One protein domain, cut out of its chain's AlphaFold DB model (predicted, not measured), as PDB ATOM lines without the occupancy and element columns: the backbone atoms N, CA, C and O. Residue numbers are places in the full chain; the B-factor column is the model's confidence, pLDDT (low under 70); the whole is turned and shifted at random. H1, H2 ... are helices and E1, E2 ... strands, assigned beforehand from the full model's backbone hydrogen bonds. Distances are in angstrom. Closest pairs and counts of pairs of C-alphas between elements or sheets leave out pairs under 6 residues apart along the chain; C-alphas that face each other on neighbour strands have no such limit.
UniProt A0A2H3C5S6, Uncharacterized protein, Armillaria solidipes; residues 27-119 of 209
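This is residues 27 to 119 of the 209 residues of an uncharacterized protein of Armillaria solidipes (UniProt A0A2H3C5S6). There is little regular structure: an antiparallel strand pair, E1 and E2, forms the core, with helix H3 packed on E1. A long loop, residues 70 to 102, leads from E2 to H3. The 93 printed residues run H1, E1, H2, E2, H3, mixed in class, with 35 in named elements; the whole is compact, radius of gyration of the C-alphas 13.3 A, spans 39 by 26 by 25 A.

H1, residues 29 to 32, begins at C-alpha 29 (-55.798, -37.246, -14.918). E1 is residues 39 to 44, H2 51 to 54, E2 64 to 69. H3, residues 103 to 117, 21.1 A long, ends at C-alpha 117 (-57.817, -52.339, -28.818).

E1 and E2 are antiparallel; N 42 and O 66, 2.8 A apart, are within hydrogen-bond range. The closest C-alphas of E1 and H3 are Ala 40 and Tyr 110, 5.0 A; of E1 and H2, Thr 44 and Thr 51, 4.9 A. H1 is apart from H2, E2 and H3. H3 has every O i to N i+4 pair within hydrogen-bond range; H1 and H2 are too short for one.

The printed part has no cut. The link E2 to H3 is long; pLDDT is under 70 at residues 72 to 87 and 90 to 100.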
ATOM      1  N   VAL A  27     -48.509 -38.413 -15.271       79.12
ATOM      2  CA  VAL A  27     -49.429 -37.959 -16.320       79.12
ATOM      3  C   VAL A  27     -50.607 -37.196 -15.735       79.12
ATOM      4  O   VAL A  27     -50.976 -37.372 -14.574       79.12
ATOM      5  N   ASN A  28     -51.241 -36.349 -16.551       80.81
ATOM      6  CA  ASN A  28     -52.476 -35.699 -16.124       80.81
ATOM      7  C   ASN A  28     -53.619 -36.726 -15.977       80.81
ATOM      8  O   ASN A  28     -53.603 -37.806 -16.570       80.81
ATOM      9  N   VAL A  29     -54.659 -36.358 -15.223       78.38
ATOM     10  CA  VAL A  29     -55.798 -37.246 -14.918       78.38
ATOM     11  C   VAL A  29     -56.545 -37.756 -16.159       78.38
ATOM     12  O   VAL A  29     -57.172 -38.812 -16.111       78.38
ATOM     13  N   ILE A  30     -56.505 -37.019 -17.270       78.62
ATOM     14  CA  ILE A  30     -57.181 -37.401 -18.514       78.62
ATOM     15  C   ILE A  30     -56.352 -38.463 -19.240       78.62
ATOM     16  O   ILE A  30     -56.896 -39.500 -19.609       78.62
ATOM     17  N   LEU A  31     -55.040 -38.249 -19.365       77.88
ATOM     18  CA  LEU A  31     -54.078 -39.198 -19.919       77.88
ATOM     19  C   LEU A  31     -54.053 -40.498 -19.119       77.88
ATOM     20  O   LEU A  31     -54.133 -41.570 -19.707       77.88
ATOM     21  N   HIS A  32     -54.057 -40.415 -17.788       82.50
ATOM     22  CA  HIS A  32     -54.123 -41.591 -16.918       82.50
ATOM     23  C   HIS A  32     -55.327 -42.499 -17.228       82.50
ATOM     24  O   HIS A  32     -55.239 -43.717 -17.130       82.50
ATOM     25  N   LYS A  33     -56.473 -41.925 -17.619       80.00
ATOM     26  CA  LYS A  33     -57.688 -42.705 -17.913       80.00
ATOM     27  C   LYS A  33     -57.633 -43.460 -19.241       80.00
ATOM     28  O   LYS A  33     -58.460 -44.353 -19.437       80.00
ATOM     29  N   VAL A  34     -56.731 -43.073 -20.145       78.81
ATOM     30  CA  VAL A  34     -56.725 -43.519 -21.551       78.81
ATOM     31  C   VAL A  34     -55.444 -44.254 -21.934       78.81
ATOM     32  O   VAL A  34     -55.484 -45.100 -22.831       78.81
ATOM     33  N   LEU A  35     -54.332 -43.964 -21.252       84.31
ATOM     34  CA  LEU A  35     -53.060 -44.637 -21.469       84.31
ATOM     35  C   LEU A  35     -53.179 -46.130 -21.174       84.31
ATOM     36  O   LEU A  35     -53.798 -46.543 -20.196       84.31
ATOM     37  N   GLY A  36     -52.623 -46.926 -22.083       79.81
ATOM     38  CA  GLY A  36     -52.671 -48.378 -22.053       79.81
ATOM     39  C   GLY A  36     -54.036 -48.987 -22.398       79.81
ATOM     40  O   GLY A  36     -54.170 -50.201 -22.416       79.81
ATOM     41  N   ARG A  37     -55.055 -48.172 -22.697       80.56
ATOM     42  CA  ARG A  37     -56.395 -48.656 -23.076       80.56
ATOM     43  C   ARG A  37     -56.731 -48.342 -24.521       80.56
ATOM     44  O   ARG A  37     -57.062 -49.226 -25.297       80.56
ATOM     45  N   CYS A  38     -56.672 -47.066 -24.869       80.50
ATOM     46  CA  CYS A  38     -56.936 -46.587 -26.224       80.50
ATOM     47  C   CYS A  38     -55.914 -45.544 -26.679       80.50
ATOM     48  O   CYS A  38     -56.045 -44.983 -27.765       80.50
ATOM     49  N   ALA A  39     -54.894 -45.285 -25.859       84.00
ATOM     50  CA  ALA A  39     -53.768 -44.432 -26.187       84.00
ATOM     51  C   ALA A  39     -52.475 -44.996 -25.596       84.00
ATOM     52  O   ALA A  39     -52.495 -45.663 -24.564       84.00
ATOM     53  N   ALA A  40     -51.346 -44.685 -26.214       89.25
ATOM     54  CA  ALA A  40     -50.017 -44.960 -25.692       89.25
ATOM     55  C   ALA A  40     -49.042 -43.873 -26.135       89.25
ATOM     56  O   ALA A  40     -49.334 -43.071 -27.024       89.25
ATOM     57  N   ILE A  41     -47.868 -43.844 -25.516       88.50
ATOM     58  CA  ILE A  41     -46.795 -42.941 -25.917       88.50
ATOM     59  C   ILE A  41     -45.818 -43.734 -26.775       88.50
ATOM     60  O   ILE A  41     -45.244 -44.722 -26.329       88.50
ATOM     61  N   LEU A  42     -45.643 -43.285 -28.011       88.31
ATOM     62  CA  LEU A  42     -44.671 -43.819 -28.941       88.31
ATOM     63  C   LEU A  42     -43.401 -42.975 -28.876       88.31
ATOM     64  O   LEU A  42     -43.411 -41.803 -29.265       88.31
ATOM     65  N   GLN A  43     -42.316 -43.572 -28.399       86.88
ATOM     66  CA  GLN A  43     -40.994 -42.969 -28.502       86.88
ATOM     67  C   GLN A  43     -40.421 -43.214 -29.899       86.88
ATOM     68  O   GLN A  43     -40.449 -44.341 -30.397       86.88
ATOM     69  N   THR A  44     -39.896 -42.162 -30.518       85.25
ATOM     70  CA  THR A  44     -39.105 -42.233 -31.745       85.25
ATOM     71  C   THR A  44     -37.805 -41.434 -31.596       85.25
ATOM     72  O   THR A  44     -37.804 -40.425 -30.891       85.25
ATOM     73  N   PRO A  45     -36.697 -41.859 -32.226       83.31
ATOM     74  CA  PRO A  45     -36.562 -43.121 -32.950       83.31
ATOM     75  C   PRO A  45     -36.615 -44.334 -31.998       83.31
ATOM     76  O   PRO A  45     -36.210 -44.247 -30.844       83.31
ATOM     77  N   ASN A  46     -37.134 -45.462 -32.477       81.38
ATOM     78  CA  ASN A  46     -37.078 -46.762 -31.797       81.38
ATOM     79  C   ASN A  46     -36.518 -47.825 -32.761       81.38
ATOM     80  O   ASN A  46     -36.097 -47.496 -33.869       81.38
ATOM     81  N   PHE A  47     -36.484 -49.099 -32.353       79.25
ATOM     82  CA  PHE A  47     -35.864 -50.163 -33.156       79.25
ATOM     83  C   PHE A  47     -36.519 -50.391 -34.531       79.25
ATOM     84  O   PHE A  47     -35.874 -50.940 -35.424       79.25
ATOM     85  N   ILE A  48     -37.780 -49.979 -34.707       83.69
ATOM     86  CA  ILE A  48     -38.532 -50.120 -35.962       83.69
ATOM     87  C   ILE A  48     -38.592 -48.795 -36.720       83.69
ATOM     88  O   ILE A  48     -38.432 -48.779 -37.937       83.69
ATOM     89  N   MET A  49     -38.883 -47.700 -36.016       85.31
ATOM     90  CA  MET A  49     -39.332 -46.447 -36.623       85.31
ATOM     91  C   MET A  49     -38.397 -45.286 -36.323       85.31
ATOM     92  O   MET A  49     -37.979 -45.067 -35.184       85.31
ATOM     93  N   LYS A  50     -38.156 -44.475 -37.350       88.44
ATOM     94  CA  LYS A  50     -37.545 -43.152 -37.239       88.44
ATOM     95  C   LYS A  50     -38.607 -42.119 -36.888       88.44
ATOM     96  O   LYS A  50     -39.801 -42.309 -37.114       88.44
ATOM     97  N   THR A  51     -38.179 -40.963 -36.400       85.56
ATOM     98  CA  THR A  51     -39.109 -39.875 -36.059       85.56
ATOM     99  C   THR A  51     -39.840 -39.333 -37.287       85.56
ATOM    100  O   THR A  51     -41.024 -38.996 -37.207       85.56
ATOM    101  N   THR A  52     -39.180 -39.357 -38.445       87.81
ATOM    102  CA  THR A  52     -39.760 -38.977 -39.740       87.81
ATOM    103  C   THR A  52     -40.903 -39.869 -40.200       87.81
ATOM    104  O   THR A  52     -41.740 -39.403 -40.967       87.81
ATOM    105  N   ASP A  53     -40.949 -41.122 -39.738       86.50
ATOM    106  CA  ASP A  53     -41.995 -42.074 -40.125       86.50
ATOM    107  C   ASP A  53     -43.334 -41.727 -39.455       86.50
ATOM    108  O   ASP A  53     -44.399 -42.058 -39.969       86.50
ATOM    109  N   VAL A  54     -43.280 -41.015 -38.323       83.94
ATOM    110  CA  VAL A  54     -44.454 -40.565 -37.563       83.94
ATOM    111  C   VAL A  54     -44.796 -39.109 -37.879       83.94
ATOM    112  O   VAL A  54     -45.968 -38.756 -37.992       83.94
ATOM    113  N   VAL A  55     -43.786 -38.241 -38.011       81.31
ATOM    114  CA  VAL A  55     -43.976 -36.807 -38.271       81.31
ATOM    115  C   VAL A  55     -43.076 -36.357 -39.411       81.31
ATOM    116  O   VAL A  55     -41.859 -36.214 -39.259       81.31
ATOM    117  N   THR A  56     -43.691 -36.069 -40.555       81.38
ATOM    118  CA  THR A  56     -42.984 -35.585 -41.742       81.38
ATOM    119  C   THR A  56     -42.312 -34.231 -41.480       81.38
ATOM    120  O   THR A  56     -42.808 -33.396 -40.725       81.38
ATOM    121  N   GLY A  57     -41.141 -34.014 -42.087       80.31
ATOM    122  CA  GLY A  57     -40.382 -32.761 -41.954       80.31
ATOM    123  C   GLY A  57     -39.579 -32.606 -40.656       80.31
ATOM    124  O   GLY A  57     -38.995 -31.548 -40.435       80.31
ATOM    125  N   THR A  58     -39.525 -33.634 -39.806       79.81
ATOM    126  CA  THR A  58     -38.623 -33.682 -38.642       79.81
ATOM    127  C   THR A  58     -37.265 -34.289 -39.007       79.81
ATOM    128  O   THR A  58     -37.101 -34.866 -40.082       79.81
ATOM    129  N   THR A  59     -36.263 -34.149 -38.137       82.25
ATOM    130  CA  THR A  59     -34.997 -34.872 -38.308       82.25
ATOM    131  C   THR A  59     -35.198 -36.355 -37.957       82.25
ATOM    132  O   THR A  59     -35.845 -36.649 -36.950       82.25
ATOM    133  N   PRO A  60     -34.657 -37.302 -38.749       78.81
ATOM    134  CA  PRO A  60     -34.921 -38.735 -38.565       78.81
ATOM    135  C   PRO A  60     -34.590 -39.272 -37.166       78.81
ATOM    136  O   PRO A  60     -35.315 -40.126 -36.660       78.81
ATOM    137  N   ASP A  61     -33.537 -38.736 -36.546       80.25
ATOM    138  CA  ASP A  61     -33.014 -39.184 -35.252       80.25
ATOM    139  C   ASP A  61     -33.369 -38.242 -34.088       80.25
ATOM    140  O   ASP A  61     -32.828 -38.385 -32.993       80.25
ATOM    141  N   ALA A  62     -34.258 -37.260 -34.290       80.62
ATOM    142  CA  ALA A  62     -34.707 -36.429 -33.172       80.62
ATOM    143  C   ALA A  62     -35.561 -37.247 -32.207       80.62
ATOM    144  O   ALA A  62     -36.647 -37.694 -32.581       80.62
ATOM    145  N   ALA A  63     -35.106 -37.362 -30.959       81.81
ATOM    146  CA  ALA A  63     -35.891 -37.927 -29.875       81.81
ATOM    147  C   ALA A  63     -37.231 -37.186 -29.746       81.81
ATOM    148  O   ALA A  63     -37.287 -35.958 -29.620       81.81
ATOM    149  N   ARG A  64     -38.326 -37.935 -29.810       83.12
ATOM    150  CA  ARG A  64     -39.683 -37.413 -29.743       83.12
ATOM    151  C   ARG A  64     -40.594 -38.429 -29.089       83.12
ATOM    152  O   ARG A  64     -40.603 -39.604 -29.439       83.12
ATOM    153  N   TRP A  65     -41.425 -37.952 -28.174       86.25
ATOM    154  CA  TRP A  65     -42.497 -38.746 -27.591       86.25
ATOM    155  C   TRP A  65     -43.815 -38.279 -28.183       86.25
ATOM    156  O   TRP A  65     -44.195 -37.114 -28.043       86.25
ATOM    157  N   THR A  66     -44.496 -39.178 -28.883       86.62
ATOM    158  CA  THR A  66     -45.741 -38.869 -29.582       86.62
ATOM    159  C   THR A  66     -46.875 -39.647 -28.948       86.62
ATOM    160  O   THR A  66     -46.812 -40.867 -28.832       86.62
ATOM    161  N   LEU A  67     -47.935 -38.949 -28.547       86.88
ATOM    162  CA  LEU A  67     -49.148 -39.614 -28.093       86.88
ATOM    163  C   LEU A  67     -49.878 -40.222 -29.295       86.88
ATOM    164  O   LEU A  67     -50.318 -39.495 -30.193       86.88
ATOM    165  N   HIS A  68     -50.005 -41.543 -29.287       86.00
ATOM    166  CA  HIS A  68     -50.699 -42.333 -30.291       86.00
ATOM    167  C   HIS A  68     -52.016 -42.846 -29.710       86.00
ATOM    168  O   HIS A  68     -52.034 -43.392 -28.611       86.00
ATOM    169  N   PHE A  69     -53.115 -42.666 -30.434       83.94
ATOM    170  CA  PHE A  69     -54.418 -43.210 -30.063       83.94
ATOM    171  C   PHE A  69     -54.820 -44.300 -31.044       83.94
ATOM    172  O   PHE A  69     -54.616 -44.163 -32.246       83.94
ATOM    173  N   PHE A  70     -55.458 -45.335 -30.520       79.00
ATOM    174  CA  PHE A  70     -55.859 -46.529 -31.254       79.00
ATOM    175  C   PHE A  70     -57.367 -46.551 -31.556       79.00
ATOM    176  O   PHE A  70     -57.953 -47.605 -31.771       79.00
ATOM    177  N   VAL A  71     -58.028 -45.391 -31.523       70.94
ATOM    178  CA  VAL A  71     -59.489 -45.314 -31.624       70.94
ATOM    179  C   VAL A  71     -59.959 -45.399 -33.078       70.94
ATOM    180  O   VAL A  71     -59.374 -44.781 -33.966       70.94
ATOM    181  N   GLU A  72     -61.069 -46.104 -33.312       56.53
ATOM    182  CA  GLU A  72     -61.804 -46.015 -34.573       56.53
ATOM    183  C   GLU A  72     -62.323 -44.582 -34.805       56.53
ATOM    184  O   GLU A  72     -62.881 -43.980 -33.883       56.53
ATOM    185  N   PRO A  73     -62.239 -44.043 -36.037       52.56
ATOM    186  CA  PRO A  73     -62.616 -42.661 -36.365       52.56
ATOM    187  C   PRO A  73     -64.023 -42.213 -35.927       52.56
ATOM    188  O   PRO A  73     -64.295 -41.016 -35.885       52.56
ATOM    189  N   ASN A  74     -64.918 -43.152 -35.604       50.47
ATOM    190  CA  ASN A  74     -66.339 -42.911 -35.352       50.47
ATOM    191  C   ASN A  74     -66.760 -43.056 -33.875       50.47
ATOM    192  O   ASN A  74     -67.956 -43.024 -33.581       50.47
ATOM    193  N   ALA A  75     -65.826 -43.230 -32.932       55.69
ATOM    194  CA  ALA A  75     -66.184 -43.365 -31.520       55.69
ATOM    195  C   ALA A  75     -66.707 -42.030 -30.934       55.69
ATOM    196  O   ALA A  75     -66.041 -40.996 -31.052       55.69
ATOM    197  N   PRO A  76     -67.883 -42.014 -30.274       48.28
ATOM    198  CA  PRO A  76     -68.462 -40.789 -29.741       48.28
ATOM    199  C   PRO A  76     -67.640 -40.278 -28.552       48.28
ATOM    200  O   PRO A  76     -67.517 -40.952 -27.532       48.28
ATOM    201  N   ARG A  77     -67.122 -39.050 -28.693       52.84
ATOM    202  CA  ARG A  77     -66.287 -38.322 -27.717       52.84
ATOM    203  C   ARG A  77     -65.010 -39.063 -27.350       52.84
ATOM    204  O   ARG A  77     -64.856 -39.608 -26.258       52.84
ATOM    205  N   THR A  78     -64.053 -39.009 -28.258       54.34
ATOM    206  CA  THR A  78     -62.685 -39.370 -27.927       54.34
ATOM    207  C   THR A  78     -62.000 -38.234 -27.152       54.34
ATOM    208  O   THR A  78     -62.256 -37.057 -27.400       54.34
ATOM    209  N   PRO A  79     -61.079 -38.547 -26.226       54.06
ATOM    210  CA  PRO A  79     -60.238 -37.555 -25.548       54.06
ATOM    211  C   PRO A  79     -59.348 -36.728 -26.497       54.06
ATOM    212  O   PRO A  79     -58.665 -35.813 -26.036       54.06
ATOM    213  N   HIS A  80     -59.351 -37.041 -27.799       54.09
ATOM    214  CA  HIS A  80     -58.656 -36.323 -28.866       54.09
ATOM    215  C   HIS A  80     -58.940 -34.818 -28.879       54.09
ATOM    216  O   HIS A  80     -58.036 -34.038 -29.167       54.09
ATOM    217  N   ASP A  81     -60.156 -34.406 -28.511       56.03
ATOM    218  CA  ASP A  81     -60.534 -32.988 -28.489       56.03
ATOM    219  C   ASP A  81     -59.845 -32.210 -27.353       56.03
ATOM    220  O   ASP A  81     -59.708 -30.989 -27.417       56.03
ATOM    221  N   ILE A  82     -59.403 -32.912 -26.303       59.34
ATOM    222  CA  ILE A  82     -58.799 -32.319 -25.101       59.34
ATOM    223  C   ILE A  82     -57.277 -32.503 -25.104       59.34
ATOM    224  O   ILE A  82     -56.548 -31.679 -24.549       59.34
ATOM    225  N   ILE A  83     -56.781 -33.571 -25.733       63.28
ATOM    226  CA  ILE A  83     -55.357 -33.888 -25.790       63.28
ATOM    227  C   ILE A  83     -54.909 -33.901 -27.253       63.28
ATOM    228  O   ILE A  83     -55.313 -34.789 -28.005       63.28
ATOM    229  N   PRO A  84     -54.046 -32.960 -27.674       62.44
ATOM    230  CA  PRO A  84     -53.650 -32.856 -29.067       62.44
ATOM    231  C   PRO A  84     -52.768 -34.045 -29.479       62.44
ATOM    232  O   PRO A  84     -51.565 -34.073 -29.212       62.44
ATOM    233  N   ALA A  85     -53.378 -35.023 -30.147       62.66
ATOM    234  CA  ALA A  85     -52.693 -36.163 -30.750       62.66
ATOM    235  C   ALA A  85     -51.663 -35.705 -31.802       62.66
ATOM    236  O   ALA A  85     -51.831 -34.669 -32.446       62.66
ATOM    237  N   GLY A  86     -50.568 -36.457 -31.958       62.88
ATOM    238  CA  GLY A  86     -49.503 -36.151 -32.929       62.88
ATOM    239  C   GLY A  86     -48.565 -34.994 -32.544       62.88
ATOM    240  O   GLY A  86     -47.521 -34.792 -33.176       62.88
ATOM    241  N   LYS A  87     -48.870 -34.244 -31.477       68.69
ATOM    242  CA  LYS A  87     -47.928 -33.269 -30.914       68.69
ATOM    243  C   LYS A  87     -46.866 -33.975 -30.077       68.69
ATOM    244  O   LYS A  87     -47.122 -35.015 -29.474       68.69
ATOM    245  N   ALA A  88     -45.666 -33.396 -30.068       70.56
ATOM    246  CA  ALA A  88     -44.625 -33.826 -29.151       70.56
ATOM    247  C   ALA A  88     -45.120 -33.585 -27.722       70.56
ATOM    248  O   ALA A  88     -45.544 -32.473 -27.392       70.56
ATOM    249  N   LEU A  89     -45.086 -34.629 -26.901       75.88
ATOM    250  CA  LEU A  89     -45.184 -34.470 -25.459       75.88
ATOM    251  C   LEU A  89     -43.927 -33.761 -24.954       75.88
ATOM    252  O   LEU A  89     -42.918 -33.699 -25.658       75.88
ATOM    253  N   HIS A  90     -43.998 -33.192 -23.752       68.38
ATOM    254  CA  HIS A  90     -42.821 -32.592 -23.142       68.38
ATOM    255  C   HIS A  90     -41.783 -33.691 -22.907       68.38
ATOM    256  O   HIS A  90     -41.999 -34.600 -22.109       68.38
ATOM    257  N   VAL A  91     -40.695 -33.616 -23.662       64.31
ATOM    258  CA  VAL A  91     -39.543 -34.504 -23.559       64.31
ATOM    259  C   VAL A  91     -38.591 -33.863 -22.538       64.31
ATOM    260  O   VAL A  91     -38.398 -32.643 -22.611       64.31
ATOM    261  N   PRO A  92     -38.046 -34.607 -21.558       62.31
ATOM    262  CA  PRO A  92     -37.004 -34.094 -20.671       62.31
ATOM    263  C   PRO A  92     -35.850 -33.465 -21.475       62.31
ATOM    264  O   PRO A  92     -35.636 -33.840 -22.631       62.31
ATOM    265  N   PRO A  93     -35.099 -32.502 -20.919       60.12
ATOM    266  CA  PRO A  93     -33.938 -31.933 -21.599       60.12
ATOM    267  C   PRO A  93     -32.982 -33.026 -22.107       60.12
ATOM    268  O   PRO A  93     -32.822 -34.076 -21.480       60.12
ATOM    269  N   ALA A  94     -32.344 -32.784 -23.258       54.84
ATOM    270  CA  ALA A  94     -31.388 -33.721 -23.847       54.84
ATOM    271  C   ALA A  94     -30.269 -34.042 -22.835       54.84
ATOM    272  O   ALA A  94     -29.558 -33.135 -22.401       54.84
ATOM    273  N   GLY A  95     -30.164 -35.315 -22.441       55.84
ATOM    274  CA  GLY A  95     -29.309 -35.811 -21.353       55.84
ATOM    275  C   GLY A  95     -30.068 -36.600 -20.274       55.84
ATOM    276  O   GLY A  95     -29.508 -37.525 -19.703       55.84
ATOM    277  N   GLU A  96     -31.351 -36.297 -20.045       58.06
ATOM    278  CA  GLU A  96     -32.223 -37.040 -19.106       58.06
ATOM    279  C   GLU A  96     -33.125 -38.064 -19.820       58.06
ATOM    280  O   GLU A  96     -33.623 -39.004 -19.209       58.06
ATOM    281  N   CYS A  97     -33.315 -37.916 -21.136       54.91
ATOM    282  CA  CYS A  97     -34.136 -38.828 -21.946       54.91
ATOM    283  C   CYS A  97     -33.593 -40.250 -22.038       54.91
ATOM    284  O   CYS A  97     -34.378 -41.176 -22.211       54.91
ATOM    285  N   ASP A  98     -32.273 -40.401 -21.950       56.00
ATOM    286  CA  ASP A  98     -31.607 -41.699 -22.067       56.00
ATOM    287  C   ASP A  98     -31.656 -42.475 -20.738       56.00
ATOM    288  O   ASP A  98     -31.323 -43.651 -20.696       56.00
ATOM    289  N   THR A  99     -32.096 -41.828 -19.650       61.44
ATOM    290  CA  THR A  99     -32.178 -42.417 -18.305       61.44
ATOM    291  C   THR A  99     -33.597 -42.463 -17.739       61.44
ATOM    292  O   THR A  99     -33.844 -43.229 -16.803       61.44
ATOM    293  N   TRP A 100     -34.549 -41.675 -18.267       68.62
ATOM    294  CA  TRP A 100     -35.904 -41.643 -17.718       68.62
ATOM    295  C   TRP A 100     -37.009 -41.148 -18.679       68.62
ATOM    296  O   TRP A 100     -36.868 -40.086 -19.294       68.62
ATOM    297  N   PRO A 101     -38.186 -41.814 -18.720       73.00
ATOM    298  CA  PRO A 101     -38.472 -43.199 -18.328       73.00
ATOM    299  C   PRO A 101     -37.857 -44.225 -19.297       73.00
ATOM    300  O   PRO A 101     -37.715 -43.918 -20.484       73.00
ATOM    301  N   PRO A 102     -37.531 -45.441 -18.824       77.62
ATOM    302  CA  PRO A 102     -36.932 -46.475 -19.659       77.62
ATOM    303  C   PRO A 102     -37.876 -46.945 -20.765       77.62
ATOM    304  O   PRO A 102     -39.108 -46.918 -20.634       77.62
ATOM    305  N   HIS A 103     -37.291 -47.414 -21.867       78.31
ATOM    306  CA  HIS A 103     -38.048 -47.767 -23.070       78.31
ATOM    307  C   HIS A 103     -39.065 -48.888 -22.810       78.31
ATOM    308  O   HIS A 103     -40.150 -48.912 -23.401       78.31
ATOM    309  N   CYS A 104     -38.744 -49.792 -21.881       78.25
ATOM    310  CA  CYS A 104     -39.590 -50.912 -21.485       78.25
ATOM    311  C   CYS A 104     -40.962 -50.465 -20.948       78.25
ATOM    312  O   CYS A 104     -41.965 -51.106 -21.266       78.25
ATOM    313  N   LEU A 105     -41.051 -49.335 -20.234       82.56
ATOM    314  CA  LEU A 105     -42.329 -48.800 -19.753       82.56
ATOM    315  C   LEU A 105     -43.204 -48.314 -20.903       82.56
ATOM    316  O   LEU A 105     -44.404 -48.589 -20.942       82.56
ATOM    317  N   PHE A 106     -42.608 -47.618 -21.870       85.44
ATOM    318  CA  PHE A 106     -43.327 -47.166 -23.056       85.44
ATOM    319  C   PHE A 106     -43.797 -48.346 -23.900       85.44
ATOM    320  O   PHE A 106     -44.957 -48.372 -24.309       85.44
ATOM    321  N   ALA A 107     -42.938 -49.348 -24.096       84.19
ATOM    322  CA  ALA A 107     -43.290 -50.581 -24.787       84.19
ATOM    323  C   ALA A 107     -44.423 -51.333 -24.072       84.19
ATOM    324  O   ALA A 107     -45.360 -51.774 -24.734       84.19
ATOM    325  N   ALA A 108     -44.389 -51.418 -22.737       83.06
ATOM    326  CA  ALA A 108     -45.443 -52.040 -21.944       83.06
ATOM    327  C   ALA A 108     -46.777 -51.298 -22.102       83.06
ATOM    328  O   ALA A 108     -47.770 -51.901 -22.492       83.06
ATOM    329  N   VAL A 109     -46.808 -49.975 -21.905       86.44
ATOM    330  CA  VAL A 109     -48.031 -49.171 -22.096       86.44
ATOM    331  C   VAL A 109     -48.556 -49.283 -23.531       86.44
ATOM    332  O   VAL A 109     -49.766 -49.332 -23.751       86.44
ATOM    333  N   TYR A 110     -47.662 -49.343 -24.518       88.50
ATOM    334  CA  TYR A 110     -48.035 -49.510 -25.918       88.50
ATOM    335  C   TYR A 110     -48.638 -50.886 -26.194       88.50
ATOM    336  O   TYR A 110     -49.703 -50.978 -26.800       88.50
ATOM    337  N   ALA A 111     -48.003 -51.951 -25.710       84.31
ATOM    338  CA  ALA A 111     -48.515 -53.308 -25.819       84.31
ATOM    339  C   ALA A 111     -49.863 -53.463 -25.094       84.31
ATOM    340  O   ALA A 111     -50.761 -54.109 -25.629       84.31
ATOM    341  N   LEU A 112     -50.040 -52.796 -23.947       82.38
ATOM    342  CA  LEU A 112     -51.309 -52.738 -23.216       82.38
ATOM    343  C   LEU A 112     -52.416 -52.213 -24.128       82.38
ATOM    344  O   LEU A 112     -53.423 -52.885 -24.335       82.38
ATOM    345  N   ALA A 113     -52.164 -51.052 -24.740       84.19
ATOM    346  CA  ALA A 113     -53.117 -50.385 -25.611       84.19
ATOM    347  C   ALA A 113     -53.435 -51.201 -26.874       84.19
ATOM    348  O   ALA A 113     -54.569 -51.179 -27.356       84.19
ATOM    349  N   LEU A 114     -52.457 -51.937 -27.411       84.38
ATOM    350  CA  LEU A 114     -52.673 -52.853 -28.533       84.38
ATOM    351  C   LEU A 114     -53.586 -54.016 -28.141       84.38
ATOM    352  O   LEU A 114     -54.548 -54.294 -28.851       84.38
ATOM    353  N   ILE A 115     -53.299 -54.669 -27.014       81.12
ATOM    354  CA  ILE A 115     -54.060 -55.825 -26.530       81.12
ATOM    355  C   ILE A 115     -55.497 -55.429 -26.181       81.12
ATOM    356  O   ILE A 115     -56.424 -56.190 -26.450       81.12
ATOM    357  N   THR A 116     -55.713 -54.242 -25.612       78.44
ATOM    358  CA  THR A 116     -57.062 -53.742 -25.319       78.44
ATOM    359  C   THR A 116     -57.832 -53.348 -26.572       78.44
ATOM    360  O   THR A 116     -59.043 -53.553 -26.620       78.44
ATOM    361  N   THR A 117     -57.159 -52.781 -27.577       79.94
ATOM    362  CA  THR A 117     -57.817 -52.339 -28.818       79.94
ATOM    363  C   THR A 117     -58.137 -53.519 -29.734       79.94
ATOM    364  O   THR A 117     -59.239 -53.606 -30.273       79.94
ATOM    365  N   TRP A 118     -57.195 -54.450 -29.887       81.19
ATOM    366  CA  TRP A 118     -57.320 -55.627 -30.747       81.19
ATOM    367  C   TRP A 118     -57.081 -56.902 -29.938       81.19
ATOM    368  O   TRP A 118     -56.041 -57.552 -30.077       81.19
ATOM    369  N   PRO A 119     -58.037 -57.279 -29.073       74.62
ATOM    370  CA  PRO A 119     -57.853 -58.409 -28.185       74.62
ATOM    371  C   PRO A 119     -57.845 -59.723 -28.967       74.62
ATOM    372  O   PRO A 119     -58.844 -60.132 -29.561       74.62
TER     373      PRO A 119